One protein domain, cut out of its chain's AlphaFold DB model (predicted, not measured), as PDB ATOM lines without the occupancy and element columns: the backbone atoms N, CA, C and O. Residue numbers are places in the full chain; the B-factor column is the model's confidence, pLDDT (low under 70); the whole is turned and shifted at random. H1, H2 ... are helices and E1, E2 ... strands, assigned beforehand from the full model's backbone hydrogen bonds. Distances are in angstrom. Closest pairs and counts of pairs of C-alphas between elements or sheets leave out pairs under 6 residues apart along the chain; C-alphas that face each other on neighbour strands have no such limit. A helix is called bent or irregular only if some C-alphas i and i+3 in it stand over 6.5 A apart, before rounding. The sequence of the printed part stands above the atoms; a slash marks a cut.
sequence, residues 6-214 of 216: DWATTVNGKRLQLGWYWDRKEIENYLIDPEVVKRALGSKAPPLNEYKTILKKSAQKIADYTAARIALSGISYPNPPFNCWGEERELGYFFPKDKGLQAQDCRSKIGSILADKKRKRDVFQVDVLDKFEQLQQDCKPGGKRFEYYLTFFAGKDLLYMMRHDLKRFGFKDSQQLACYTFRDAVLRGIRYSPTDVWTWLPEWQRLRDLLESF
ATOM      1  N   ASP A   6      -7.906  95.340 128.348       67.62
ATOM      2  CA  ASP A   6      -8.698  95.751 129.497       67.62
ATOM      3  C   ASP A   6      -8.169  95.010 130.718       67.62
ATOM      4  O   ASP A   6      -8.267  93.782 130.806       67.62
ATOM      5  N   TRP A   7      -7.625  95.753 131.673       72.44
ATOM      6  CA  TRP A   7      -7.267  95.196 132.965       72.44
ATOM      7  C   TRP A   7      -8.493  95.310 133.846       72.44
ATOM      8  O   TRP A   7      -8.920  96.412 134.180       72.44
ATOM      9  N   ALA A   8      -9.081  94.178 134.203       77.88
ATOM     10  CA  ALA A   8     -10.229  94.127 135.089       77.88
ATOM     11  C   ALA A   8     -10.072  92.986 136.090       77.88
ATOM     12  O   ALA A   8      -9.466  91.959 135.792       77.88
ATOM     13  N   THR A   9     -10.657  93.166 137.266       81.38
ATOM     14  CA  THR A   9     -10.836  92.115 138.268       81.38
ATOM     15  C   THR A   9     -12.320  91.966 138.583       81.38
ATOM     16  O   THR A   9     -13.134  92.793 138.179       81.38
ATOM     17  N   THR A  10     -12.697  90.907 139.290       86.75
ATOM     18  CA  THR A  10     -14.063  90.741 139.795       86.75
ATOM     19  C   THR A  10     -14.043  90.868 141.311       86.75
ATOM     20  O   THR A  10     -13.366  90.095 141.981       86.75
ATOM     21  N   VAL A  11     -14.791  91.830 141.855       80.94
ATOM     22  CA  VAL A  11     -14.966  92.035 143.301       80.94
ATOM     23  C   VAL A  11     -16.458  91.963 143.606       80.94
ATOM     24  O   VAL A  11     -17.246  92.703 143.022       80.94
ATOM     25  N   ASN A  12     -16.864  91.051 144.495       86.50
ATOM     26  CA  ASN A  12     -18.269  90.846 144.887       86.50
ATOM     27  C   ASN A  12     -19.226  90.642 143.694       86.50
ATOM     28  O   ASN A  12     -20.310  91.221 143.644       86.50
ATOM     29  N   GLY A  13     -18.805  89.863 142.691       84.06
ATOM     30  CA  GLY A  13     -19.602  89.600 141.484       84.06
ATOM     31  C   GLY A  13     -19.707  90.778 140.507       84.06
ATOM     32  O   GLY A  13     -20.358  90.647 139.474       84.06
ATOM     33  N   LYS A  14     -19.052  91.912 140.787       81.88
ATOM     34  CA  LYS A  14     -18.961  93.059 139.879       81.88
ATOM     35  C   LYS A  14     -17.590  93.097 139.217       81.88
ATOM     36  O   LYS A  14     -16.565  92.965 139.886       81.88
ATOM     37  N   ARG A  15     -17.565  93.301 137.898       80.75
ATOM     38  CA  ARG A  15     -16.326  93.530 137.150       80.75
ATOM     39  C   ARG A  15     -15.838  94.951 137.437       80.75
ATOM     40  O   ARG A  15     -16.493  95.914 137.058       80.75
ATOM     41  N   LEU A  16     -14.699  95.064 138.110       75.75
ATOM     42  CA  LEU A  16     -14.008  96.314 138.392       75.75
ATOM     43  C   LEU A  16     -12.905  96.517 137.352       75.75
ATOM     44  O   LEU A  16     -11.979  95.706 137.267       75.75
ATOM     45  N   GLN A  17     -12.988  97.592 136.571       76.56
ATOM     46  CA  GLN A  17     -11.926  97.966 135.643       76.56
ATOM     47  C   GLN A  17     -10.745  98.554 136.431       76.56
ATOM     48  O   GLN A  17     -10.883  99.562 137.114       76.56
ATOM     49  N   LEU A  18      -9.586  97.905 136.345       70.75
ATOM     50  CA  LEU A  18      -8.338  98.306 137.000       70.75
ATOM     51  C   LEU A  18      -7.503  99.268 136.152       70.75
ATOM     52  O   LEU A  18      -6.664  99.987 136.686       70.75
ATOM     53  N   GLY A  19      -7.699  99.269 134.834       63.50
ATOM     54  CA  GLY A  19      -6.983 100.163 133.935       63.50
ATOM     55  C   GLY A  19      -6.990  99.681 132.493       63.50
ATOM     56  O   GLY A  19      -7.723  98.766 132.118       63.50
ATOM     57  N   TRP A  20      -6.161 100.312 131.675       64.75
ATOM     58  CA  TRP A  20      -6.073 100.048 130.247       64.75
ATOM     59  C   TRP A  20      -4.637 100.257 129.769       64.75
ATOM     60  O   TRP A  20      -3.940 101.137 130.277       64.75
ATOM     61  N   TYR A  21      -4.186  99.435 128.820       64.94
ATOM     62  CA  TYR A  21      -2.835  99.514 128.268       64.94
ATOM     63  C   TYR A  21      -2.874  99.863 126.777       64.94
ATOM     64  O   TYR A  21      -3.575  99.213 126.000       64.94
ATOM     65  N   TRP A  22      -2.100 100.881 126.383       70.81
ATOM     66  CA  TRP A  22      -1.818 101.156 124.974       70.81
ATOM     67  C   TRP A  22      -0.938 100.037 124.432       70.81
ATOM     68  O   TRP A  22       0.226  99.933 124.809       70.81
ATOM     69  N   ASP A  23      -1.466  99.237 123.513       74.88
ATOM     70  CA  ASP A  23      -0.684  98.134 122.958       74.88
ATOM     71  C   ASP A  23       0.400  98.625 121.986       74.88
ATOM     72  O   ASP A  23       1.470  98.022 121.896       74.88
ATOM     73  N   ARG A  24       0.153  99.721 121.250       83.62
ATOM     74  CA  ARG A  24       1.108 100.217 120.250       83.62
ATOM     75  C   ARG A  24       2.290 100.936 120.893       83.62
ATOM     76  O   ARG A  24       2.114 101.860 121.683       83.62
ATOM     77  N   LYS A  25       3.495 100.550 120.470       84.56
ATOM     78  CA  LYS A  25       4.771 101.027 121.015       84.56
ATOM     79  C   LYS A  25       4.984 102.541 120.922       84.56
ATOM     80  O   LYS A  25       5.559 103.115 121.842       84.56
ATOM     81  N   GLU A  26       4.601 103.171 119.815       88.81
ATOM     82  CA  GLU A  26       4.818 104.601 119.569       88.81
ATOM     83  C   GLU A  26       3.584 105.244 118.924       88.81
ATOM     84  O   GLU A  26       2.796 104.581 118.244       88.81
ATOM     85  N   ILE A  27       3.427 106.561 119.085       87.88
ATOM     86  CA  ILE A  27       2.324 107.297 118.453       87.88
ATOM     87  C   ILE A  27       2.396 107.205 116.920       87.88
ATOM     88  O   ILE A  27       1.368 107.112 116.247       87.88
ATOM     89  N   GLU A  28       3.605 107.134 116.357       93.00
ATOM     90  CA  GLU A  28       3.849 106.930 114.930       93.00
ATOM     91  C   GLU A  28       3.164 105.671 114.396       93.00
ATOM     92  O   GLU A  28       2.749 105.666 113.241       93.00
ATOM     93  N   ASN A  29       2.987 104.628 115.215       94.50
ATOM     94  CA  ASN A  29       2.286 103.418 114.795       94.50
ATOM     95  C   ASN A  29       0.802 103.663 114.484       94.50
ATOM     96  O   ASN A  29       0.216 102.897 113.719       94.50
ATOM     97  N   TYR A  30       0.189 104.704 115.052       92.31
ATOM     98  CA  TYR A  30      -1.153 105.150 114.675       92.31
ATOM     99  C   TYR A  30      -1.112 106.011 113.414       92.31
ATOM    100  O   TYR A  30      -1.953 105.854 112.535       92.31
ATOM    101  N   LEU A  31      -0.105 106.881 113.285       95.44
ATOM    102  CA  LEU A  31       0.049 107.764 112.122       95.44
ATOM    103  C   LEU A  31       0.343 107.004 110.821       95.44
ATOM    104  O   LEU A  31       0.045 107.503 109.741       95.44
ATOM    105  N   ILE A  32       0.924 105.808 110.917       96.62
ATOM    106  CA  ILE A  32       1.169 104.918 109.774       96.62
ATOM    107  C   ILE A  32       0.127 103.800 109.653       96.62
ATOM    108  O   ILE A  32       0.288 102.904 108.827       96.62
ATOM    109  N   ASP A  33      -0.931 103.808 110.470       96.38
ATOM    110  CA  ASP A  33      -1.996 102.817 110.342       96.38
ATOM    111  C   ASP A  33      -2.706 102.988 108.986       96.38
ATOM    112  O   ASP A  33      -3.125 104.101 108.661       96.38
ATOM    113  N   PRO A  34      -2.877 101.920 108.183       97.06
ATOM    114  CA  PRO A  34      -3.510 102.025 106.872       97.06
ATOM    115  C   PRO A  34      -4.892 102.693 106.882       97.06
ATOM    116  O   PRO A  34      -5.220 103.401 105.932       97.06
ATOM    117  N   GLU A  35      -5.698 102.484 107.928       95.56
ATOM    118  CA  GLU A  35      -7.026 103.093 108.032       95.56
ATOM    119  C   GLU A  35      -6.929 104.582 108.382       95.56
ATOM    120  O   GLU A  35      -7.593 105.409 107.754       95.56
ATOM    121  N   VAL A  36      -6.037 104.945 109.310       96.69
ATOM    122  CA  VAL A  36      -5.769 106.350 109.664       96.69
ATOM    123  C   VAL A  36      -5.235 107.113 108.457       96.69
ATOM    124  O   VAL A  36      -5.739 108.186 108.137       96.69
ATOM    125  N   VAL A  37      -4.261 106.551 107.741       97.94
ATOM    126  CA  VAL A  37      -3.654 107.166 106.553       97.94
ATOM    127  C   VAL A  37      -4.694 107.378 105.457       97.94
ATOM    128  O   VAL A  37      -4.767 108.463 104.877       97.94
ATOM    129  N   LYS A  38      -5.531 106.367 105.197       97.62
ATOM    130  CA  LYS A  38      -6.614 106.454 104.212       97.62
ATOM    131  C   LYS A  38      -7.593 107.579 104.555       97.62
ATOM    132  O   LYS A  38      -7.927 108.375 103.679       97.62
ATOM    133  N   ARG A  39      -8.037 107.663 105.813       97.38
ATOM    134  CA  ARG A  39      -8.994 108.687 106.265       97.38
ATOM    135  C   ARG A  39      -8.391 110.087 106.297       97.38
ATOM    136  O   ARG A  39      -9.033 111.026 105.843       97.38
ATOM    137  N   ALA A  40      -7.157 110.221 106.776       97.62
ATOM    138  CA  ALA A  40      -6.478 111.507 106.890       97.62
ATOM    139  C   ALA A  40      -6.133 112.120 105.525       97.62
ATOM    140  O   ALA A  40      -6.224 113.334 105.353       97.62
ATOM    141  N   LEU A  41      -5.717 111.305 104.553       97.62
ATOM    142  CA  LEU A  41      -5.230 111.802 103.262       97.62
ATOM    143  C   LEU A  41      -6.284 111.767 102.146       97.62
ATOM    144  O   LEU A  41      -6.100 112.432 101.122       97.62
ATOM    145  N   GLY A  42      -7.372 111.011 102.313       95.69
ATOM    146  CA  GLY A  42      -8.437 110.894 101.318       95.69
ATOM    147  C   GLY A  42      -7.898 110.449  99.955       95.69
ATOM    148  O   GLY A  42      -7.201 109.444  99.848       95.69
ATOM    149  N   SER A  43      -8.171 111.226  98.905       94.94
ATOM    150  CA  SER A  43      -7.694 110.942  97.541       94.94
ATOM    151  C   SER A  43      -6.173 111.031  97.366       94.94
ATOM    152  O   SER A  43      -5.650 110.540  96.370       94.94
ATOM    153  N   LYS A  44      -5.452 111.633  98.321       95.75
ATOM    154  CA  LYS A  44      -3.981 111.692  98.333       95.75
ATOM    155  C   LYS A  44      -3.350 110.493  99.047       95.75
ATOM    156  O   LYS A  44      -2.124 110.421  99.135       95.75
ATOM    157  N   ALA A  45      -4.156 109.591  99.608       97.38
ATOM    158  CA  ALA A  45      -3.648 108.397 100.261       97.38
ATOM    159  C   ALA A  45      -3.007 107.449  99.231       97.38
ATOM    160  O   ALA A  45      -3.558 107.265  98.142       97.38
ATOM    161  N   PRO A  46      -1.888 106.786  99.572       97.44
ATOM    162  CA  PRO A  46      -1.393 105.665  98.785       97.44
ATOM    163  C   PRO A  46      -2.460 104.569  98.603       97.44
ATOM    164  O   PRO A  46      -3.269 104.355  99.514       97.44
ATOM    165  N   PRO A  47      -2.447 103.809  97.489       97.50
ATOM    166  CA  PRO A  47      -3.340 102.668  97.315       97.50
ATOM    167  C   PRO A  47      -3.221 101.682  98.484       97.50
ATOM    168  O   PRO A  47      -2.131 101.203  98.798       97.50
ATOM    169  N   LEU A  48      -4.349 101.350  99.124       97.12
ATOM    170  CA  LEU A  48      -4.371 100.650 100.417       97.12
ATOM    171  C   LEU A  48      -3.577  99.333 100.420       97.12
ATOM    172  O   LEU A  48      -2.818  99.063 101.352       97.12
ATOM    173  N   ASN A  49      -3.741  98.510  99.382       97.75
ATOM    174  CA  ASN A  49      -3.059  97.216  99.284       97.75
ATOM    175  C   ASN A  49      -1.552  97.376  99.051       97.75
ATOM    176  O   ASN A  49      -0.756  96.632  99.629       97.75
ATOM    177  N   GLU A  50      -1.147  98.367  98.255       97.94
ATOM    178  CA  GLU A  50       0.267  98.666  98.024       97.94
ATOM    179  C   GLU A  50       0.915  99.198  99.309       97.94
ATOM    180  O   GLU A  50       1.966  98.708  99.718       97.94
ATOM    181  N   TYR A  51       0.234 100.104 100.017       98.31
ATOM    182  CA  TYR A  51       0.684 100.652 101.295       98.31
ATOM    183  C   TYR A  51       0.880  99.569 102.363       98.31
ATOM    184  O   TYR A  51       1.945  99.489 102.976       98.31
ATOM    185  N   LYS A  52      -0.105  98.674 102.537       98.06
ATOM    186  CA  LYS A  52      -0.003  97.516 103.447       98.06
ATOM    187  C   LYS A  52       1.165  96.598 103.079       98.06
ATOM    188  O   LYS A  52       1.871  96.112 103.962       98.06
ATOM    189  N   THR A  53       1.381  96.376 101.783       98.19
ATOM    190  CA  THR A  53       2.497  95.561 101.285       98.19
ATOM    191  C   THR A  53       3.839  96.199 101.625       98.19
ATOM    192  O   THR A  53       4.740  95.509 102.099       98.19
ATOM    193  N   ILE A  54       3.975  97.509 101.422       98.00
ATOM    194  CA  ILE A  54       5.194  98.255 101.748       98.00
ATOM    195  C   ILE A  54       5.441  98.252 103.255       98.00
ATOM    196  O   ILE A  54       6.540  97.900 103.661       98.00
ATOM    197  N   LEU A  55       4.432  98.530 104.085       97.88
ATOM    198  CA  LEU A  55       4.555  98.453 105.547       97.88
ATOM    199  C   LEU A  55       5.061  97.083 106.012       97.88
ATOM    200  O   LEU A  55       6.013  97.004 106.789       97.88
ATOM    201  N   LYS A  56       4.474  95.996 105.494       98.25
ATOM    202  CA  LYS A  56       4.902  94.629 105.822       98.25
ATOM    203  C   LYS A  56       6.339  94.353 105.360       98.25
ATOM    204  O   LYS A  56       7.114  93.762 106.109       98.25
ATOM    205  N   LYS A  57       6.722  94.805 104.160       98.06
ATOM    206  CA  LYS A  57       8.105  94.702 103.654       98.06
ATOM    207  C   LYS A  57       9.085  95.511 104.504       98.06
ATOM    208  O   LYS A  57      10.180  95.034 104.791       98.06
ATOM    209  N   SER A  58       8.696  96.707 104.936       97.94
ATOM    210  CA  SER A  58       9.481  97.546 105.838       97.94
ATOM    211  C   SER A  58       9.704  96.849 107.173       97.94
ATOM    212  O   SER A  58      10.854  96.746 107.591       97.94
ATOM    213  N   ALA A  59       8.650  96.290 107.781       98.19
ATOM    214  CA  ALA A  59       8.755  95.473 108.988       98.19
ATOM    215  C   ALA A  59       9.709  94.289 108.782       98.19
ATOM    216  O   ALA A  59      10.595  94.061 109.600       98.19
ATOM    217  N   GLN A  60       9.599  93.579 107.654       98.19
ATOM    218  CA  GLN A  60      10.463  92.433 107.354       98.19
ATOM    219  C   GLN A  60      11.933  92.846 107.268       98.19
ATOM    220  O   GLN A  60      12.800  92.173 107.819       98.19
ATOM    221  N   LYS A  61      12.209  93.981 106.624       97.62
ATOM    222  CA  LYS A  61      13.566  94.503 106.448       97.62
ATOM    223  C   LYS A  61      14.213  94.956 107.761       97.62
ATOM    224  O   LYS A  61      15.432  94.909 107.869       97.62
ATOM    225  N   ILE A  62      13.422  95.374 108.751       97.94
ATOM    226  CA  ILE A  62      13.920  95.813 110.067       97.94
ATOM    227  C   ILE A  62      13.715  94.773 111.172       97.94
ATOM    228  O   ILE A  62      13.883  95.110 112.342       97.94
ATOM    229  N   ALA A  63      13.336  93.536 110.842       98.12
ATOM    230  CA  ALA A  63      13.004  92.501 111.822       98.12
ATOM    231  C   ALA A  63      14.162  92.215 112.792       98.12
ATOM    232  O   ALA A  63      13.981  92.293 114.008       98.12
ATOM    233  N   ASP A  64      15.360  91.960 112.259       98.25
ATOM    234  CA  ASP A  64      16.558  91.694 113.066       98.25
ATOM    235  C   ASP A  64      16.972  92.932 113.874       98.25
ATOM    236  O   ASP A  64      17.224  92.836 115.075       98.25
ATOM    237  N   TYR A  65      16.954  94.114 113.253       97.75
ATOM    238  CA  TYR A  65      17.214  95.373 113.951       97.75
ATOM    239  C   TYR A  65      16.250  95.570 115.128       97.75
ATOM    240  O   TYR A  65      16.679  95.819 116.251       97.75
ATOM    241  N   THR A  66      14.950  95.368 114.908       97.06
ATOM    242  CA  THR A  66      13.910  95.492 115.936       97.06
ATOM    243  C   THR A  66      14.132  94.501 117.076       97.06
ATOM    244  O   THR A  66      14.083  94.904 118.239       97.06
ATOM    245  N   ALA A  67      14.432  93.235 116.770       97.31
ATOM    246  CA  ALA A  67      14.759  92.229 117.778       97.31
ATOM    247  C   ALA A  67      15.957  92.665 118.638       97.31
ATOM    248  O   ALA A  67      15.887  92.609 119.867       97.31
ATOM    249  N   ALA A  68      17.015  93.185 118.012       96.44
ATOM    250  CA  ALA A  68      18.207  93.661 118.706       96.44
ATOM    251  C   ALA A  68      17.919  94.863 119.618       96.44
ATOM    252  O   ALA A  68      18.354  94.886 120.772       96.44
ATOM    253  N   ARG A  69      17.122  95.836 119.154       94.50
ATOM    254  CA  ARG A  69      16.693  96.968 119.993       94.50
ATOM    255  C   ARG A  69      15.908  96.504 121.215       94.50
ATOM    256  O   ARG A  69      16.099  97.046 122.301       94.50
ATOM    257  N   ILE A  70      15.020  95.523 121.045       92.88
ATOM    258  CA  ILE A  70      14.200  95.007 122.146       92.88
ATOM    259  C   ILE A  70      15.060  94.216 123.138       92.88
ATOM    260  O   ILE A  70      14.889  94.398 124.342       92.88
ATOM    261  N   ALA A  71      16.018  93.416 122.664       93.38
ATOM    262  CA  ALA A  71      16.975  92.730 123.531       93.38
ATOM    263  C   ALA A  71      17.754  93.731 124.403       93.38
ATOM    264  O   ALA A  71      17.792  93.591 125.624       93.38
ATOM    265  N   LEU A  72      18.277  94.802 123.795       90.69
ATOM    266  CA  LEU A  72      18.984  95.870 124.511       90.69
ATOM    267  C   LEU A  72      18.077  96.651 125.474       90.69
ATOM    268  O   LEU A  72      18.528  97.056 126.540       90.69
ATOM    269  N   SER A  73      16.799  96.843 125.139       88.06
ATOM    270  CA  SER A  73      15.811  97.469 126.031       88.06
ATOM    271  C   SER A  73      15.422  96.616 127.236       88.06
ATOM    272  O   SER A  73      14.957  97.173 128.225       88.06
ATOM    273  N   GLY A  74      15.594  95.292 127.176       81.88
ATOM    274  CA  GLY A  74      15.336  94.400 128.316       81.88
ATOM    275  C   GLY A  74      16.305  94.610 129.484       81.88
ATOM    276  O   GLY A  74      16.081  94.123 130.590       81.88
ATOM    277  N   ILE A  75      17.376  95.364 129.250       80.00
ATOM    278  CA  ILE A  75      18.401  95.684 130.228       80.00
ATOM    279  C   ILE A  75      17.905  96.805 131.139       80.00
ATOM    280  O   ILE A  75      17.723  97.946 130.716       80.00
ATOM    281  N   SER A  76      17.733  96.477 132.415       65.44
ATOM    282  CA  SER A  76      17.210  97.401 133.421       65.44
ATOM    283  C   SER A  76      18.263  98.381 133.980       65.44
ATOM    284  O   SER A  76      19.473  98.238 133.786       65.44
ATOM    285  N   TYR A  77      17.757  99.404 134.677       57.91
ATOM    286  CA  TYR A  77      18.449 100.521 135.344       57.91
ATOM    287  C   TYR A  77      19.652 100.119 136.251       57.91
ATOM    288  O   TYR A  77      19.808  98.955 136.614       57.91
ATOM    289  N   PRO A  78      20.544 101.060 136.654       61.75
ATOM    290  CA  PRO A  78      20.420 102.506 136.456       61.75
ATOM    291  C   PRO A  78      20.875 103.053 135.102       61.75
ATOM    292  O   PRO A  78      20.535 104.177 134.774       61.75
ATOM    293  N   ASN A  79      21.596 102.270 134.294       68.62
ATOM    294  CA  ASN A  79      22.171 102.760 133.041       68.62
ATOM    295  C   ASN A  79      21.832 101.795 131.893       68.62
ATOM    296  O   ASN A  79      22.703 100.995 131.527       68.62
ATOM    297  N   PRO A  80      20.621 101.848 131.310       76.44
ATOM    298  CA  PRO A  80      20.288 101.047 130.132       76.44
ATOM    299  C   PRO A  80      21.201 101.424 128.952       76.44
ATOM    300  O   PRO A  80      21.643 102.576 128.856       76.44
ATOM    301  N   PRO A  81      21.613 100.478 128.094       81.12
ATOM    302  CA  PRO A  81      22.399 100.800 126.914       81.12
ATOM    303  C   PRO A  81      21.591 101.585 125.892       81.12
ATOM    304  O   PRO A  81      20.370 101.466 125.811       81.12
ATOM    305  N   PHE A  82      22.306 102.366 125.083       83.50
ATOM    306  CA  PHE A  82      21.723 102.914 123.870       83.50
ATOM    307  C   PHE A  82      21.247 101.755 122.996       83.50
ATOM    308  O   PHE A  82      22.006 100.841 122.684       83.50
ATOM    309  N   ASN A  83      19.973 101.789 122.623       88.31
ATOM    310  CA  ASN A  83      19.318 100.750 121.833       88.31
ATOM    311  C   ASN A  83      19.040 101.216 120.398       88.31
ATOM    312  O   ASN A  83      18.152 100.686 119.739       88.31
ATOM    313  N   CYS A  84      19.733 102.253 119.940       89.31
ATOM    314  CA  CYS A  84      19.686 102.774 118.582       89.31
ATOM    315  C   CYS A  84      21.111 103.098 118.136       89.31
ATOM    316  O   CYS A  84      21.958 103.465 118.952       89.31
ATOM    317  N   TRP A  85      21.389 102.931 116.850       91.94
ATOM    318  CA  TRP A  85      22.710 103.170 116.275       91.94
ATOM    319  C   TRP A  85      22.597 103.449 114.782       91.94
ATOM    320  O   TRP A  85      21.540 103.280 114.180       91.94
ATOM    321  N   GLY A  86      23.711 103.841 114.172       91.56
ATOM    322  CA  GLY A  86      23.779 104.174 112.758       91.56
ATOM    323  C   GLY A  86      24.022 105.658 112.561       91.56
ATOM    324  O   GLY A  86      24.697 106.284 113.369       91.56
ATOM    325  N   GLU A  87      23.500 106.195 111.469       88.62
ATOM    326  CA  GLU A  87      23.632 107.619 111.163       88.62
ATOM    327  C   GLU A  87      22.490 108.385 111.829       88.62
ATOM    328  O   GLU A  87      21.361 107.887 111.884       88.62
ATOM    329  N   GLU A  88      22.788 109.587 112.314       83.88
ATOM    330  CA  GLU A  88      21.773 110.502 112.826       83.88
ATOM    331  C   GLU A  88      20.857 110.938 111.672       83.88
ATOM    332  O   GLU A  88      21.318 111.366 110.610       83.88
ATOM    333  N   ARG A  89      19.547 110.745 111.845       81.50
ATOM    334  CA  ARG A  89      18.508 111.071 110.845       81.50
ATOM    335  C   ARG A  89      17.616 112.223 111.277       81.50
ATOM    336  O   ARG A  89      16.976 112.853 110.440       81.50
ATOM    337  N   GLU A  90      17.561 112.443 112.578       72.62
ATOM    338  CA  GLU A  90      16.914 113.534 113.295       72.62
ATOM    339  C   GLU A  90      17.711 113.719 114.586       72.62
ATOM    340  O   GLU A  90      18.401 112.787 115.004       72.62
ATOM    341  N   LEU A  91      17.632 114.903 115.194       74.12
ATOM    342  CA  LEU A  91      18.347 115.213 116.426       74.12
ATOM    343  C   LEU A  91      18.094 114.123 117.484       74.12
ATOM    344  O   LEU A  91      16.979 113.969 117.983       74.12
ATOM    345  N   GLY A  92      19.129 113.347 117.803       74.94
ATOM    346  CA  GLY A  92      19.061 112.250 118.772       74.94
ATOM    347  C   GLY A  92      18.430 110.939 118.275       74.94
ATOM    348  O   GLY A  92      18.310 109.998 119.063       74.94
ATOM    349  N   TYR A  93      18.056 110.820 116.996       82.31
ATOM    350  CA  TYR A  93      17.541 109.582 116.397       82.31
ATOM    351  C   TYR A  93      18.524 108.986 115.384       82.31
ATOM    352  O   TYR A  93      18.768 109.529 114.306       82.31
ATOM    353  N   PHE A  94      19.045 107.807 115.729       89.56
ATOM    354  CA  PHE A  94      20.026 107.069 114.937       89.56
ATOM    355  C   PHE A  94      19.399 105.843 114.276       89.56
ATOM    356  O   PHE A  94      18.692 105.070 114.932       89.56
ATOM    357  N   PHE A  95      19.696 105.646 112.989       92.75
ATOM    358  CA  PHE A  95      19.212 104.495 112.227       92.75
ATOM    359  C   PHE A  95      20.289 103.938 111.274       92.75
ATOM    360  O   PHE A  95      20.914 104.711 110.527       92.75
ATOM    361  N   PRO A  96      20.526 102.612 111.245       93.94
ATOM    362  CA  PRO A  96      21.593 102.025 110.440       93.94
ATOM    363  C   PRO A  96      21.265 102.012 108.940       93.94
ATOM    364  O   PRO A  96      20.113 102.063 108.514       93.94
ATOM    365  N   LYS A  97      22.306 101.919 108.107       91.12
ATOM    366  CA  LYS A  97      22.149 101.582 106.681       91.12
ATOM    367  C   LYS A  97      21.717 100.123 106.521       91.12
ATOM    368  O   LYS A  97      21.859  99.337 107.450       91.12
ATOM    369  N   ASP A  98      21.291  99.747 105.317       89.38
ATOM    370  CA  ASP A  98      20.747  98.417 105.003       89.38
ATOM    371  C   ASP A  98      21.618  97.237 105.472       89.38
ATOM    372  O   ASP A  98      21.086  96.254 105.987       89.38
ATOM    373  N   LYS A  99      22.950  97.344 105.364       88.81
ATOM    374  CA  LYS A  99      23.877  96.326 105.888       88.81
ATOM    375  C   LYS A  99      23.738  96.152 107.405       88.81
ATOM    376  O   LYS A  99      23.656  95.038 107.895       88.81
ATOM    377  N   GLY A 100      23.603  97.252 108.142       91.38
ATOM    378  CA  GLY A 100      23.445  97.243 109.597       91.38
ATOM    379  C   GLY A 100      22.079  96.763 110.099       91.38
ATOM    380  O   GLY A 100      21.846  96.815 111.304       91.38
ATOM    381  N   LEU A 101      21.183  96.330 109.204       95.69
ATOM    382  CA  LEU A 101      19.898  95.713 109.546       95.69
ATOM    383  C   LEU A 101      19.961  94.184 109.590       95.69
ATOM    384  O   LEU A 101      18.985  93.567 109.997       95.69
ATOM    385  N   GLN A 102      21.065  93.574 109.155       96.56
ATOM    386  CA  GLN A 102      21.203  92.121 109.117       96.56
ATOM    387  C   GLN A 102      21.516  91.554 110.504       96.56
ATOM    388  O   GLN A 102      22.181  92.200 111.318       96.56
ATOM    389  N   ALA A 103      21.088  90.315 110.752       96.56
ATOM    390  CA  ALA A 103      21.319  89.591 112.001       96.56
ATOM    391  C   ALA A 103      22.773  89.646 112.498       96.56
ATOM    392  O   ALA A 103      23.011  89.933 113.670       96.56
ATOM    393  N   GLN A 104      23.740  89.399 111.611       96.56
ATOM    394  CA  GLN A 104      25.160  89.353 111.969       96.56
ATOM    395  C   GLN A 104      25.684  90.727 112.410       96.56
ATOM    396  O   GLN A 104      26.386  90.835 113.421       96.56
ATOM    397  N   ASP A 105      25.315  91.785 111.687       96.56
ATOM    398  CA  ASP A 105      25.676  93.159 112.031       96.56
ATOM    399  C   ASP A 105      25.001  93.593 113.342       96.56
ATOM    400  O   ASP A 105      25.650  94.192 114.201       96.56
ATOM    401  N   CYS A 106      23.734  93.218 113.553       96.75
ATOM    402  CA  CYS A 106      23.017  93.460 114.806       96.75
ATOM    403  C   CYS A 106      23.687  92.750 115.991       96.75
ATOM    404  O   CYS A 106      23.937  93.385 117.014       96.75
ATOM    405  N   ARG A 107      24.053  91.467 115.841       95.94
ATOM    406  CA  ARG A 107      24.779  90.685 116.858       95.94
ATOM    407  C   ARG A 107      26.091  91.366 117.241       95.94
ATOM    408  O   ARG A 107      26.380  91.571 118.419       95.94
ATOM    409  N   SER A 108      26.861  91.762 116.228       94.12
ATOM    410  CA  SER A 108      28.153  92.432 116.401       94.12
ATOM    411  C   SER A 108      27.979  93.776 117.110       94.12
ATOM    412  O   SER A 108      28.757  94.129 118.000       94.12
ATOM    413  N   LYS A 109      26.918  94.515 116.767       93.94
ATOM    414  CA  LYS A 109      26.635  95.814 117.369       93.94
ATOM    415  C   LYS A 109      26.155  95.713 118.814       93.94
ATOM    416  O   LYS A 109      26.597  96.528 119.621       93.94
ATOM    417  N   ILE A 110      25.338  94.714 119.159       92.38
ATOM    418  CA  ILE A 110      24.993  94.398 120.556       92.38
ATOM    419  C   ILE A 110      26.279  94.173 121.356       92.38
ATOM    420  O   ILE A 110      26.475  94.828 122.376       92.38
ATOM    421  N   GLY A 111      27.184  93.321 120.862       90.19
ATOM    422  CA  GLY A 111      28.465  93.053 121.526       90.19
ATOM    423  C   GLY A 111      29.279  94.325 121.779       90.19
ATOM    424  O   GLY A 111      29.715  94.563 122.900       90.19
ATOM    425  N   SER A 112      29.406  95.190 120.767       89.50
ATOM    426  CA  SER A 112      30.089  96.488 120.895       89.50
ATOM    427  C   SER A 112      29.425  97.408 121.929       89.50
ATOM    428  O   SER A 112      30.120  97.964 122.771       89.50
ATOM    429  N   ILE A 113      28.095  97.540 121.908       88.50
ATOM    430  CA  ILE A 113      27.349  98.394 122.850       88.50
ATOM    431  C   ILE A 113      27.517  97.912 124.298       88.50
ATOM    432  O   ILE A 113      27.575  98.723 125.226       88.50
ATOM    433  N   LEU A 114      27.575  96.596 124.505       85.44
ATOM    434  CA  LEU A 114      27.753  96.004 125.826       85.44
ATOM    435  C   LEU A 114      29.200  96.106 126.319       85.44
ATOM    436  O   LEU A 114      29.399  96.375 127.502       85.44
ATOM    437  N   ALA A 115      30.189  95.978 125.431       81.88
ATOM    438  CA  ALA A 115      31.603  96.143 125.767       81.88
ATOM    439  C   ALA A 115      31.936  97.567 126.256       81.88
ATOM    440  O   ALA A 115      32.722  97.732 127.190       81.88
ATOM    441  N   ASP A 116      31.286  98.592 125.690       74.00
ATOM    442  CA  ASP A 116      31.460  99.992 126.104       74.00
ATOM    443  C   ASP A 116      30.956 100.255 127.540       74.00
ATOM    444  O   ASP A 116      31.379 101.204 128.211       74.00
ATOM    445  N   LYS A 117      30.073  99.397 128.069       67.25
ATOM    446  CA  LYS A 117      29.610  99.469 129.457       67.25
ATOM    447  C   LYS A 117      30.524  98.630 130.342       67.25
ATOM    448  O   LYS A 117      30.360  97.423 130.436       67.25
ATOM    449  N   LYS A 118      31.430  99.284 131.079       57.44
ATOM    450  CA  LYS A 118      32.302  98.707 132.131       57.44
ATOM    451  C   LYS A 118      31.529  98.049 133.309       57.44
ATOM    452  O   LYS A 118      31.716  98.431 134.462       57.44
ATOM    453  N   ARG A 119      30.621  97.098 133.067       55.66
ATOM    454  CA  ARG A 119      29.891  96.307 134.078       55.66
ATOM    455  C   ARG A 119      30.334  94.840 134.027       55.66
ATOM    456  O   ARG A 119      30.945  94.404 133.060       55.66
ATOM    457  N   LYS A 120      30.089  94.103 135.117       56.28
ATOM    458  CA  LYS A 120      30.528  92.713 135.323       56.28
ATOM    459  C   LYS A 120      30.144  91.788 134.145       56.28
ATOM    460  O   LYS A 120      28.986  91.427 133.983       56.28
ATOM    461  N   ARG A 121      31.198  91.500 133.376       60.25
ATOM    462  CA  ARG A 121      31.596  90.420 132.453       60.25
ATOM    463  C   ARG A 121      30.629  89.262 132.134       60.25
ATOM    464  O   ARG A 121      30.070  88.618 133.016       60.25
ATOM    465  N   ASP A 122      30.593  88.986 130.831       59.75
ATOM    466  CA  ASP A 122      30.183  87.800 130.066       59.75
ATOM    467  C   ASP A 122      28.750  87.289 130.227       59.75
ATOM    468  O   ASP A 122      28.034  87.246 129.229       59.75
ATOM    469  N   VAL A 123      28.288  86.968 131.438       60.00
ATOM    470  CA  VAL A 123      26.957  86.351 131.648       60.00
ATOM    471  C   VAL A 123      25.849  87.242 131.088       60.00
ATOM    472  O   VAL A 123      25.022  86.816 130.295       60.00
ATOM    473  N   PHE A 124      25.925  88.532 131.397       72.56
ATOM    474  CA  PHE A 124      24.964  89.516 130.924       72.56
ATOM    475  C   PHE A 124      24.976  89.708 129.398       72.56
ATOM    476  O   PHE A 124      23.951  89.993 128.786       72.56
ATOM    477  N   GLN A 125      26.145  89.579 128.770       74.56
ATOM    478  CA  GLN A 125      26.261  89.685 127.318       74.56
ATOM    479  C   GLN A 125      25.681  88.453 126.627       74.56
ATOM    480  O   GLN A 125      24.997  88.604 125.614       74.56
ATOM    481  N   VAL A 126      25.929  87.266 127.184       77.31
ATOM    482  CA  VAL A 126      25.325  86.011 126.728       77.31
ATOM    483  C   VAL A 126      23.804  86.110 126.825       77.31
ATOM    484  O   VAL A 126      23.140  85.966 125.805       77.31
ATOM    485  N   ASP A 127      23.262  86.534 127.971       85.56
ATOM    486  CA  ASP A 127      21.812  86.670 128.172       85.56
ATOM    487  C   ASP A 127      21.143  87.577 127.124       85.56
ATOM    488  O   ASP A 127      20.049  87.294 126.633       85.56
ATOM    489  N   VAL A 128      21.789  88.687 126.754       89.62
ATOM    490  CA  VAL A 128      21.239  89.641 125.776       89.62
ATOM    491  C   VAL A 128      21.322  89.095 124.352       89.62
ATOM    492  O   VAL A 128      20.404  89.323 123.561       89.62
ATOM    493  N   LEU A 129      22.398  88.383 124.011       91.88
ATOM    494  CA  LEU A 129      22.542  87.740 122.706       91.88
ATOM    495  C   LEU A 129      21.564  86.571 122.551       91.88
ATOM    496  O   LEU A 129      20.883  86.498 121.530       91.88
ATOM    497  N   ASP A 130      21.398  85.748 123.582       92.12
ATOM    498  CA  ASP A 130      20.407  84.673 123.614       92.12
ATOM    499  C   ASP A 130      18.992  85.251 123.508       92.12
ATOM    500  O   ASP A 130      18.145  84.765 122.750       92.12
ATOM    501  N   LYS A 131      18.731  86.366 124.207       93.56
ATOM    502  CA  LYS A 131      17.451  87.065 124.092       93.56
ATOM    503  C   LYS A 131      17.223  87.611 122.689       93.56
ATOM    504  O   LYS A 131      16.095  87.552 122.198       93.56
ATOM    505  N   PHE A 132      18.258  88.148 122.049       96.00
ATOM    506  CA  PHE A 132      18.194  88.586 120.660       96.00
ATOM    507  C   PHE A 132      17.829  87.422 119.734       96.00
ATOM    508  O   PHE A 132      16.872  87.560 118.977       96.00
ATOM    509  N   GLU A 133      18.497  86.273 119.844       94.88
ATOM    510  CA  GLU A 133      18.218  85.082 119.026       94.88
ATOM    511  C   GLU A 133      16.771  84.585 119.188       94.88
ATOM    512  O   GLU A 133      16.088  84.316 118.196       94.88
ATOM    513  N   GLN A 134      16.252  84.553 120.420       93.81
ATOM    514  CA  GLN A 134      14.839  84.243 120.680       93.81
ATOM    515  C   GLN A 134      13.902  85.264 120.020       93.81
ATOM    516  O   GLN A 134      12.926  84.904 119.360       93.81
ATOM    517  N   LEU A 135      14.199  86.557 120.175       96.00
ATOM    518  CA  LEU A 135      13.384  87.642 119.626       96.00
ATOM    519  C   LEU A 135      13.402  87.687 118.099       96.00
ATOM    520  O   LEU A 135      12.439  88.171 117.507       96.00
ATOM    521  N   GLN A 136      14.449  87.181 117.444       96.25
ATOM    522  CA  GLN A 136      14.467  87.078 115.986       96.25
ATOM    523  C   GLN A 136      13.327  86.198 115.478       96.25
ATOM    524  O   GLN A 136      12.714  86.552 114.475       96.25
ATOM    525  N   GLN A 137      13.013  85.098 116.168       94.75
ATOM    526  CA  GLN A 137      11.902  84.225 115.780       94.75
ATOM    527  C   GLN A 137      10.561  84.954 115.909       94.75
ATOM    528  O   GLN A 137       9.738  84.900 115.002       94.75
ATOM    529  N   ASP A 138      10.379  85.724 116.984       95.06
ATOM    530  CA  ASP A 138       9.174  86.528 117.200       95.06
ATOM    531  C   ASP A 138       9.018  87.680 116.193       95.06
ATOM    532  O   ASP A 138       7.893  88.037 115.833       95.06
ATOM    533  N   CYS A 139      10.127  88.307 115.795       97.19
ATOM    534  CA  CYS A 139      10.156  89.494 114.937       97.19
ATOM    535  C   CYS A 139      10.248  89.171 113.438       97.19
ATOM    536  O   CYS A 139      10.069  90.079 112.631       97.19
ATOM    537  N   LYS A 140      10.518  87.927 113.035       96.94
ATOM    538  CA  LYS A 140      10.530  87.502 111.625       96.94
ATOM    539  C   LYS A 140       9.143  87.045 111.149       96.94
ATOM    540  O   LYS A 140       8.279  86.781 111.983       96.94
ATOM    541  N   PRO A 141       8.908  86.946 109.823       96.94
ATOM    542  CA  PRO A 141       7.657  86.410 109.280       96.94
ATOM    543  C   PRO A 141       7.233  85.090 109.936       96.94
ATOM    544  O   PRO A 141       8.046  84.177 110.042       96.94
ATOM    545  N   GLY A 142       5.970  85.002 110.370       94.25
ATOM    546  CA  GLY A 142       5.438  83.871 111.144       94.25
ATOM    547  C   GLY A 142       5.570  84.018 112.667       94.25
ATOM    548  O   GLY A 142       4.881  83.321 113.409       94.25
ATOM    549  N   GLY A 143       6.398  84.947 113.149       94.75
ATOM    550  CA  GLY A 143       6.539  85.271 114.564       94.75
ATOM    551  C   GLY A 143       5.424  86.178 115.087       94.75
ATOM    552  O   GLY A 143       4.914  87.052 114.381       94.75
ATOM    553  N   LYS A 144       5.063  86.030 116.369       92.38
ATOM    554  CA  LYS A 144       3.946  86.780 116.976       92.38
ATOM    555  C   LYS A 144       4.140  88.296 116.890       92.38
ATOM    556  O   LYS A 144       3.182  89.016 116.623       92.38
ATOM    557  N   ARG A 145       5.354  88.805 117.118       94.00
ATOM    558  CA  ARG A 145       5.610  90.256 117.071       94.00
ATOM    559  C   ARG A 145       5.582  90.788 115.648       94.00
ATOM    560  O   ARG A 145       5.196  91.935 115.455       94.00
ATOM    561  N   PHE A 146       5.963  89.969 114.672       96.75
ATOM    562  CA  PHE A 146       5.854  90.320 113.267       96.75
ATOM    563  C   PHE A 146       4.402  90.382 112.800       96.75
ATOM    564  O   PHE A 146       4.018  91.365 112.182       96.75
ATOM    565  N   GLU A 147       3.566  89.397 113.137       94.50
ATOM    566  CA  GLU A 147       2.144  89.417 112.746       94.50
ATOM    567  C   GLU A 147       1.398  90.646 113.292       94.50
ATOM    568  O   GLU A 147       0.459  91.144 112.676       94.50
ATOM    569  N   TYR A 148       1.879  91.198 114.409       92.88
ATOM    570  CA  TYR A 148       1.392  92.441 115.002       92.88
ATOM    571  C   TYR A 148       2.464  93.547 114.974       92.88
ATOM    572  O   TYR A 148       2.662  94.253 115.962       92.88
ATOM    573  N   TYR A 149       3.183  93.723 113.857       95.44
ATOM    574  CA  TYR A 149       4.317  94.660 113.793       95.44
ATOM    575  C   TYR A 149       3.944  96.113 114.133       95.44
ATOM    576  O   TYR A 149       4.747  96.805 114.749       95.44
ATOM    577  N   LEU A 150       2.727  96.584 113.825       93.44
ATOM    578  CA  LEU A 150       2.270  97.929 114.226       93.44
ATOM    579  C   LEU A 150       2.150  98.102 115.748       93.44
ATOM    580  O   LEU A 150       2.064  99.223 116.233       93.44
ATOM    581  N   THR A 151       2.167  97.008 116.495       90.75
ATOM    582  CA  THR A 151       2.115  97.007 117.953       90.75
ATOM    583  C   THR A 151       3.521  97.006 118.537       90.75
ATOM    584  O   THR A 151       3.827  97.790 119.428       90.75
ATOM    585  N   PHE A 152       4.410  96.165 118.000       92.06
ATOM    586  CA  PHE A 152       5.710  95.883 118.620       92.06
ATOM    587  C   PHE A 152       6.907  96.611 117.990       92.06
ATOM    588  O   PHE A 152       7.949  96.762 118.640       92.06
ATOM    589  N   PHE A 153       6.800  97.034 116.730       95.75
ATOM    590  CA  PHE A 153       7.888  97.688 116.005       95.75
ATOM    591  C   PHE A 153       7.771  99.197 116.194       95.75
ATOM    592  O   PHE A 153       6.670  99.739 116.250       95.75
ATOM    593  N   ALA A 154       8.910  99.882 116.290       94.12
ATOM    594  CA  ALA A 154       8.922 101.337 116.407       94.12
ATOM    595  C   ALA A 154       8.356 101.962 115.121       94.12
ATOM    596  O   ALA A 154       8.838 101.676 114.021       94.12
ATOM    597  N   GLY A 155       7.324 102.797 115.251       94.94
ATOM    598  CA  GLY A 155       6.657 103.421 114.113       94.94
ATOM    599  C   GLY A 155       7.596 104.329 113.321       94.94
ATOM    600  O   GLY A 155       7.545 104.333 112.091       94.94
ATOM    601  N   LYS A 156       8.531 105.016 113.991       92.88
ATOM    602  CA  LYS A 156       9.553 105.837 113.317       92.88
ATOM    603  C   LYS A 156      10.540 105.020 112.478       92.88
ATOM    604  O   LYS A 156      10.935 105.460 111.400       92.88
ATOM    605  N   ASP A 157      10.887 103.810 112.924       95.25
ATOM    606  CA  ASP A 157      11.770 102.896 112.191       95.25
ATOM    607  C   ASP A 157      11.065 102.377 110.928       95.25
ATOM    608  O   ASP A 157      11.640 102.386 109.836       95.25
ATOM    609  N   LEU A 158       9.794 101.971 111.070       96.56
ATOM    610  CA  LEU A 158       8.941 101.561 109.950       96.56
ATOM    611  C   LEU A 158       8.815 102.693 108.930       96.56
ATOM    612  O   LEU A 158       9.111 102.506 107.752       96.56
ATOM    613  N   LEU A 159       8.448 103.885 109.394       94.38
ATOM    614  CA  LEU A 159       8.247 105.051 108.549       94.38
ATOM    615  C   LEU A 159       9.536 105.462 107.818       94.38
ATOM    616  O   LEU A 159       9.509 105.745 106.617       94.38
ATOM    617  N   TYR A 160      10.683 105.431 108.503       93.31
ATOM    618  CA  TYR A 160      11.980 105.683 107.879       93.31
ATOM    619  C   TYR A 160      12.317 104.631 106.812       93.31
ATOM    620  O   TYR A 160      12.884 104.953 105.761       93.31
ATOM    621  N   MET A 161      11.953 103.366 107.040       95.12
ATOM    622  CA  MET A 161      12.172 102.297 106.067       95.12
ATOM    623  C   MET A 161      11.317 102.458 104.802       95.12
ATOM    624  O   MET A 161      11.745 102.058 103.721       95.12
ATOM    625  N   MET A 162      10.161 103.112 104.907       95.69
ATOM    626  CA  MET A 162       9.263 103.396 103.781       95.69
ATOM    627  C   MET A 162       9.675 104.616 102.948       95.69
ATOM    628  O   MET A 162       9.067 104.875 101.913       95.69
ATOM    629  N   ARG A 163      10.689 105.392 103.359       93.06
ATOM    630  CA  ARG A 163      11.021 106.707 102.765       93.06
ATOM    631  C   ARG A 163      11.127 106.721 101.234       93.06
ATOM    632  O   ARG A 163      10.728 107.695 100.608       93.06
ATOM    633  N   HIS A 164      11.660 105.662 100.620       94.31
ATOM    634  CA  HIS A 164      11.794 105.583  99.162       94.31
ATOM    635  C   HIS A 164      10.452 105.294  98.480       94.31
ATOM    636  O   HIS A 164      10.149 105.891  97.451       94.31
ATOM    637  N   ASP A 165       9.623 104.439  99.074       96.94
ATOM    638  CA  ASP A 165       8.282 104.150  98.571       96.94
ATOM    639  C   ASP A 165       7.329 105.337  98.752       96.94
ATOM    640  O   ASP A 165       6.537 105.637  97.864       96.94
ATOM    641  N   LEU A 166       7.466 106.098  99.839       96.56
ATOM    642  CA  LEU A 166       6.703 107.334 100.043       96.56
ATOM    643  C   LEU A 166       6.977 108.365  98.937       96.56
ATOM    644  O   LEU A 166       6.047 109.021  98.470       96.56
ATOM    645  N   LYS A 167       8.214 108.449  98.427       96.31
ATOM    646  CA  LYS A 167       8.527 109.277  97.248       96.31
ATOM    647  C   LYS A 167       7.771 108.830  96.006       96.31
ATOM    648  O   LYS A 167       7.290 109.680  95.258       96.31
ATOM    649  N   ARG A 168       7.629 107.517  95.801       96.19
ATOM    650  CA  ARG A 168       6.846 106.947  94.689       96.19
ATOM    651  C   ARG A 168       5.360 107.295  94.809       96.19
ATOM    652  O   ARG A 168       4.716 107.515  93.793       96.19
ATOM    653  N   PHE A 169       4.851 107.442  96.032       95.88
ATOM    654  CA  PHE A 169       3.500 107.943  96.307       95.88
ATOM    655  C   PHE A 169       3.354 109.470  96.244       95.88
ATOM    656  O   PHE A 169       2.287 109.998  96.544       95.88
ATOM    657  N   GLY A 170       4.403 110.197  95.853       95.38
ATOM    658  CA  GLY A 170       4.362 111.648  95.684       95.38
ATOM    659  C   GLY A 170       4.767 112.459  96.918       95.38
ATOM    660  O   GLY A 170       4.787 113.688  96.843       95.38
ATOM    661  N   PHE A 171       5.156 111.819  98.027       95.31
ATOM    662  CA  PHE A 171       5.722 112.513  99.190       95.31
ATOM    663  C   PHE A 171       7.204 112.782  98.943       95.31
ATOM    664  O   PHE A 171       8.048 111.900  99.083       95.31
ATOM    665  N   LYS A 172       7.531 114.000  98.520       92.12
ATOM    666  CA  LYS A 172       8.903 114.372  98.164       92.12
ATOM    667  C   LYS A 172       9.704 114.801  99.390       92.12
ATOM    668  O   LYS A 172       9.148 115.282 100.383       92.12
ATOM    669  N   ASP A 173      11.020 114.652  99.276       89.88
ATOM    670  CA  ASP A 173      11.934 115.362 100.163       89.88
ATOM    671  C   ASP A 173      11.791 116.866  99.904       89.88
ATOM    672  O   ASP A 173      11.588 117.306  98.769       89.88
ATOM    673  N   SER A 174      11.884 117.643 100.971       84.50
ATOM    674  CA  SER A 174      11.937 119.101 100.945       84.50
ATOM    675  C   SER A 174      13.059 119.552 101.888       84.50
ATOM    676  O   SER A 174      14.158 119.009 101.826       84.50
ATOM    677  N   GLN A 175      12.783 120.469 102.816       84.81
ATOM    678  CA  GLN A 175      13.639 120.682 103.987       84.81
ATOM    679  C   GLN A 175      13.687 119.446 104.904       84.81
ATOM    680  O   GLN A 175      14.580 119.327 105.736       84.81
ATOM    681  N   GLN A 176      12.733 118.522 104.750       85.19
ATOM    682  CA  GLN A 176      12.658 117.266 105.490       85.19
ATOM    683  C   GLN A 176      12.551 116.067 104.537       85.19
ATOM    684  O   GLN A 176      12.088 116.197 103.402       85.19
ATOM    685  N   LEU A 177      12.950 114.884 105.009       89.19
ATOM    686  CA  LEU A 177      12.775 113.623 104.282       89.19
ATOM    687  C   LEU A 177      11.291 113.300 104.035       89.19
ATOM    688  O   LEU A 177      10.424 113.636 104.841       89.19
ATOM    689  N   ALA A 178      11.015 112.549 102.968       92.38
ATOM    690  CA  ALA A 178       9.684 112.103 102.555       92.38
ATOM    691  C   ALA A 178       8.839 111.479 103.681       92.38
ATOM    692  O   ALA A 178       7.628 111.690 103.729       92.38
ATOM    693  N   CYS A 179       9.465 110.739 104.601       92.50
ATOM    694  CA  CYS A 179       8.806 110.185 105.784       92.50
ATOM    695  C   CYS A 179       8.164 111.257 106.673       92.50
ATOM    696  O   CYS A 179       7.059 111.055 107.172       92.50
ATOM    697  N   TYR A 180       8.812 112.408 106.832       90.69
ATOM    698  CA  TYR A 180       8.283 113.510 107.630       90.69
ATOM    699  C   TYR A 180       7.237 114.309 106.859       90.69
ATOM    700  O   TYR A 180       6.165 114.563 107.399       90.69
ATOM    701  N   THR A 181       7.474 114.585 105.570       93.56
ATOM    702  CA  THR A 181       6.456 115.186 104.691       93.56
ATOM    703  C   THR A 181       5.150 114.381 104.728       93.56
ATOM    704  O   THR A 181       4.061 114.954 104.791       93.56
ATOM    705  N   PHE A 182       5.256 113.048 104.723       96.38
ATOM    706  CA  PHE A 182       4.129 112.133 104.884       96.38
ATOM    707  C   PHE A 182       3.475 112.253 106.265       96.38
ATOM    708  O   PHE A 182       2.265 112.470 106.341       96.38
ATOM    709  N   ARG A 183       4.256 112.160 107.352       95.25
ATOM    710  CA  ARG A 183       3.752 112.285 108.732       95.25
ATOM    711  C   ARG A 183       2.983 113.590 108.931       95.25
ATOM    712  O   ARG A 183       1.865 113.571 109.434       95.25
ATOM    713  N   ASP A 184       3.542 114.703 108.474       95.06
ATOM    714  CA  ASP A 184       2.923 116.023 108.565       95.06
ATOM    715  C   ASP A 184       1.637 116.116 107.743       95.06
ATOM    716  O   ASP A 184       0.672 116.756 108.162       95.06
ATOM    717  N   ALA A 185       1.593 115.477 106.570       96.44
ATOM    718  CA  ALA A 185       0.373 115.402 105.776       96.44
ATOM    719  C   ALA A 185      -0.729 114.627 106.513       96.44
ATOM    720  O   ALA A 185      -1.865 115.100 106.549       96.44
ATOM    721  N   VAL A 186      -0.392 113.496 107.145       97.75
ATOM    722  CA  VAL A 186      -1.335 112.714 107.961       97.75
ATOM    723  C   VAL A 186      -1.812 113.529 109.163       97.75
ATOM    724  O   VAL A 186      -3.014 113.639 109.379       97.75
ATOM    725  N   LEU A 187      -0.903 114.169 109.904       96.94
ATOM    726  CA  LEU A 187      -1.248 115.008 111.057       96.94
ATOM    727  C   LEU A 187      -2.153 116.184 110.674       96.94
ATOM    728  O   LEU A 187      -3.119 116.471 111.379       96.94
ATOM    729  N   ARG A 188      -1.888 116.848 109.541       97.19
ATOM    730  CA  ARG A 188      -2.789 117.883 109.011       97.19
ATOM    731  C   ARG A 188      -4.153 117.299 108.647       97.19
ATOM    732  O   ARG A 188      -5.163 117.902 108.987       97.19
ATOM    733  N   GLY A 189      -4.185 116.135 108.002       97.44
ATOM    734  CA  GLY A 189      -5.426 115.433 107.672       97.44
ATOM    735  C   GLY A 189      -6.264 115.078 108.903       97.44
ATOM    736  O   GLY A 189      -7.472 115.281 108.900       97.44
ATOM    737  N   ILE A 190      -5.614 114.625 109.978       96.44
ATOM    738  CA  ILE A 190      -6.238 114.385 111.287       96.44
ATOM    739  C   ILE A 190      -6.801 115.691 111.856       96.44
ATOM    740  O   ILE A 190      -7.978 115.759 112.198       96.44
ATOM    741  N   ARG A 191      -5.975 116.743 111.926       96.12
ATOM    742  CA  ARG A 191      -6.341 118.034 112.527       96.12
ATOM    743  C   ARG A 191      -7.538 118.697 111.848       96.12
ATOM    744  O   ARG A 191      -8.327 119.345 112.525       96.12
ATOM    745  N   TYR A 192      -7.632 118.580 110.528       95.38
ATOM    746  CA  TYR A 192      -8.681 119.211 109.727       95.38
ATOM    747  C   TYR A 192      -9.778 118.230 109.307       95.38
ATOM    748  O   TYR A 192     -10.553 118.533 108.398       95.38
ATOM    749  N   SER A 193      -9.849 117.050 109.929       94.38
ATOM    750  CA  SER A 193     -10.912 116.105 109.619       94.38
ATOM    751  C   SER A 193     -12.272 116.640 110.081       94.38
ATOM    752  O   SER A 193     -12.382 117.108 111.213       94.38
ATOM    753  N   PRO A 194     -13.330 116.516 109.258       91.88
ATOM    754  CA  PRO A 194     -14.695 116.813 109.685       91.88
ATOM    755  C   PRO A 194     -15.308 115.694 110.542       91.88
ATOM    756  O   PRO A 194     -16.424 115.841 111.027       91.88
ATOM    757  N   THR A 195     -14.622 114.553 110.682       92.12
ATOM    758  CA  THR A 195     -15.099 113.403 111.457       92.12
ATOM    759  C   THR A 195     -14.321 113.252 112.748       92.12
ATOM    760  O   THR A 195     -13.129 113.546 112.817       92.12
ATOM    761  N   ASP A 196     -14.986 112.678 113.734       91.88
ATOM    762  CA  ASP A 196     -14.399 112.281 114.998       91.88
ATOM    763  C   ASP A 196     -13.277 111.242 114.833       91.88
ATOM    764  O   ASP A 196     -13.522 110.063 114.576       91.88
ATOM    765  N   VAL A 197     -12.023 111.667 115.010       91.00
ATOM    766  CA  VAL A 197     -10.818 110.839 114.783       91.00
ATOM    767  C   VAL A 197     -10.775 109.596 115.680       91.00
ATOM    768  O   VAL A 197     -10.284 108.546 115.270       91.00
ATOM    769  N   TRP A 198     -11.341 109.672 116.885       87.25
ATOM    770  CA  TRP A 198     -11.443 108.533 117.807       87.25
ATOM    771  C   TRP A 198     -12.347 107.405 117.277       87.25
ATOM    772  O   TRP A 198     -12.268 106.289 117.773       87.25
ATOM    773  N   THR A 199     -13.153 107.639 116.235       90.69
ATOM    774  CA  THR A 199     -13.947 106.582 115.576       90.69
ATOM    775  C   THR A 199     -13.151 105.792 114.535       90.69
ATOM    776  O   THR A 199     -13.636 104.801 113.990       90.69
ATOM    777  N   TRP A 200     -11.941 106.240 114.185       91.69
ATOM    778  CA  TRP A 200     -11.190 105.667 113.065       91.69
ATOM    779  C   TRP A 200     -10.573 104.316 113.388       91.69
ATOM    780  O   TRP A 200     -10.417 103.491 112.489       91.69
ATOM    781  N   LEU A 201     -10.230 104.092 114.657       89.50
ATOM    782  CA  LEU A 201      -9.701 102.826 115.137       89.50
ATOM    783  C   LEU A 201     -10.550 102.343 116.320       89.50
ATOM    784  O   LEU A 201     -10.767 103.118 117.254       89.50
ATOM    785  N   PRO A 202     -10.985 101.068 116.336       83.94
ATOM    786  CA  PRO A 202     -11.829 100.531 117.408       83.94
ATOM    787  C   PRO A 202     -11.217 100.647 118.810       83.94
ATOM    788  O   PRO A 202     -11.931 100.719 119.804       83.94
ATOM    789  N   GLU A 203      -9.888 100.672 118.903       79.12
ATOM    790  CA  GLU A 203      -9.165 100.812 120.167       79.12
ATOM    791  C   GLU A 203      -9.382 102.167 120.854       79.12
ATOM    792  O   GLU A 203      -9.459 102.215 122.081       79.12
ATOM    793  N   TRP A 204      -9.566 103.240 120.078       83.31
ATOM    794  CA  TRP A 204      -9.902 104.564 120.605       83.31
ATOM    795  C   TRP A 204     -11.341 104.639 121.095       83.31
ATOM    796  O   TRP A 204     -11.592 105.212 122.154       83.31
ATOM    797  N   GLN A 205     -12.269 104.023 120.359       83.69
ATOM    798  CA  GLN A 205     -13.651 103.881 120.807       83.69
ATOM    799  C   GLN A 205     -13.709 103.133 122.136       83.69
ATOM    800  O   GLN A 205     -14.288 103.622 123.095       83.69
ATOM    801  N   ARG A 206     -13.032 101.983 122.223       79.19
ATOM    802  CA  ARG A 206     -13.008 101.178 123.446       79.19
ATOM    803  C   ARG A 206     -12.436 101.954 124.629       79.19
ATOM    804  O   ARG A 206     -12.975 101.860 125.724       79.19
ATOM    805  N   LEU A 207     -11.371 102.732 124.419       78.75
ATOM    806  CA  LEU A 207     -10.850 103.626 125.455       78.75
ATOM    807  C   LEU A 207     -11.917 104.628 125.913       78.75
ATOM    808  O   LEU A 207     -12.088 104.823 127.112       78.75
ATOM    809  N   ARG A 208     -12.639 105.251 124.980       81.88
ATOM    810  CA  ARG A 208     -13.723 106.174 125.326       81.88
ATOM    811  C   ARG A 208     -14.828 105.495 126.121       81.88
ATOM    812  O   ARG A 208     -15.190 106.013 127.168       81.88
ATOM    813  N   ASP A 209     -15.288 104.329 125.682       81.50
ATOM    814  CA  ASP A 209     -16.331 103.571 126.378       81.50
ATOM    815  C   ASP A 209     -15.895 103.226 127.818       81.50
ATOM    816  O   ASP A 209     -16.688 103.300 128.759       81.50
ATOM    817  N   LEU A 210     -14.611 102.899 128.025       76.19
ATOM    818  CA  LEU A 210     -14.037 102.673 129.359       76.19
ATOM    819  C   LEU A 210     -14.012 103.941 130.222       76.19
ATOM    820  O   LEU A 210     -14.254 103.860 131.422       76.19
ATOM    821  N   LEU A 211     -13.712 105.102 129.635       79.25
ATOM    822  CA  LEU A 211     -13.714 106.381 130.349       79.25
ATOM    823  C   LEU A 211     -15.139 106.849 130.682       79.25
ATOM    824  O   LEU A 211     -15.366 107.371 131.766       79.25
ATOM    825  N   GLU A 212     -16.097 106.641 129.778       81.56
ATOM    826  CA  GLU A 212     -17.507 107.015 129.962       81.56
ATOM    827  C   GLU A 212     -18.228 106.089 130.954       81.56
ATOM    828  O   GLU A 212     -19.086 106.536 131.712       81.56
ATOM    829  N   SER A 213     -17.853 104.805 131.003       74.62
ATOM    830  CA  SER A 213     -18.361 103.849 132.001       74.62
ATOM    831  C   SER A 213     -17.723 103.996 133.388       74.62
ATOM    832  O   SER A 213     -18.178 103.356 134.340       74.62
ATOM    833  N   PHE A 214     -16.706 104.853 133.530       68.38
ATOM    834  CA  PHE A 214     -16.096 105.211 134.809       68.38
ATOM    835  C   PHE A 214     -17.022 106.173 135.578       68.38
ATOM    836  O   PHE A 214     -16.829 107.386 135.612       68.38
TER     837      PHE A 214
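Overview. This is residues 6 to 214 of the 216 residues of an uncharacterized protein of Gammaproteobacteria bacterium (UniProt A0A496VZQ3). Two groups of helices sit next to each other: a small bundle of H4, H6 and H7, and a second group of crossed helices made of H1, H2, H3, H10, H11 and H12, with the short H8 and H9 between them. The two-stranded hairpin E1 and E2 reaches away from the second group like an arm, with the last helix, H13, near E2, while a small hairpin, E3 and E4, lies near H10. The printed part has 209 residues with thirteen named helices and four named strands, in the order E1 E2 H1 H2 H3 H4 E3 E4 H5 H6 H7 H8 H9 H10 H11 H12 H13. Both two-stranded sheets are antiparallel, and the class is mostly helix. The whole is compact, with a radius of gyration of the C-alphas of 19.6 A and spans of 59 by 56 by 32 A.

Along the chain. E1, residues 6 to 11, begins with C-alpha 6 at (-8.698, 95.751, 129.497), and E2, residues 14 to 21, is 20.9 A long. H1 is residues 28 to 31. H2, residues 34 to 44, measures 12.9 A and is irregular, with C-alphas 40 and 43 at 9.4 A. H3, residues 48 to 61, measures 19.9 A, and H4, residues 63 to 73, 15.3 A. E3 is residues 87 to 90, E4 93 to 95 and H5 98 to 101. H6, residues 103 to 115, measures 18.4 A. H7, residues 123 to 139, is the longest helix at 23.9 A and begins with C-alpha 123 at (26.957, 86.351, 131.648). H8 is residues 144 to 147, H9 149 to 152, H10 155 to 161 and H11 163 to 168. H12, residues 178 to 191, measures 19.8 A. H13, residues 202 to 212, measures 15.2 A and ends with C-alpha 212 at (-17.507, 107.015, 129.962).

Arrangement. E1 and E2 form a hairpin, with N 9 and O 16 at 2.9 A and N 18 and O 7 at 2.7 A. The closest C-alphas of E2 and H13, those of Trp 20 and Leu 207, are 7.7 A apart. H1 touches H10, closest at the C-alphas of Asn 29 and Gly 155, 4.4 A. H2 touches residues 185 to 190 of H12, about perpendicular at 88 degrees, with the C-alphas of Ala 40 and Gly 189 closest at 4.1 A. H3 touches H10 with its residues 55 to 61 alone, about perpendicular at 89 degrees, closest at Ser 58 and Met 161, whose C-alphas are 5.5 A apart. H11 touches residues 178 to 182 of H12, closest at the C-alphas of Arg 163 and Cys 179, 5.1 A. In the bundle, H4 touches H7 at a steep tilt of 39 degrees, opposite ways, with the C-alphas of Ala 67 and Leu 135 closest at 5.1 A. H4 touches H6 at a shallow tilt of 18 degrees, the same way, closest at the C-alphas of Asp 64 and Ala 103, 5.3 A. H6 and H7 form a helical hairpin. H5 touches H4, with the C-alphas of Leu 101 and Tyr 65 closest at 5.2 A. H8 touches H7 only at the corner, at Phe 146 and Cys 139, whose C-alphas are 4.7 A apart. H9 is near H4. E3 and E4 form a hairpin with N 89 and O 93 at 2.9 A. Every O i to N i+4 pair is within hydrogen-bond range in H3, H4, H6, H10, H11, H12 and H13; in H2 it is 5 of 7 and in H7 11 of 13, while H1, H5, H8 and H9 are too short for such a pair.

Size, cuts and confidence. The two C-alphas farthest apart, those of Asn 12 and Ser 174, are 60.3 A apart. The printed part has no cut. The link from H4 to E3 is long, with residues 74 to 86 in no named element. The mean pLDDT of the printed part is 88.6; under 70 are residue 6, residues 19 to 21, 76 to 79 and 117 to 123, and residue 214.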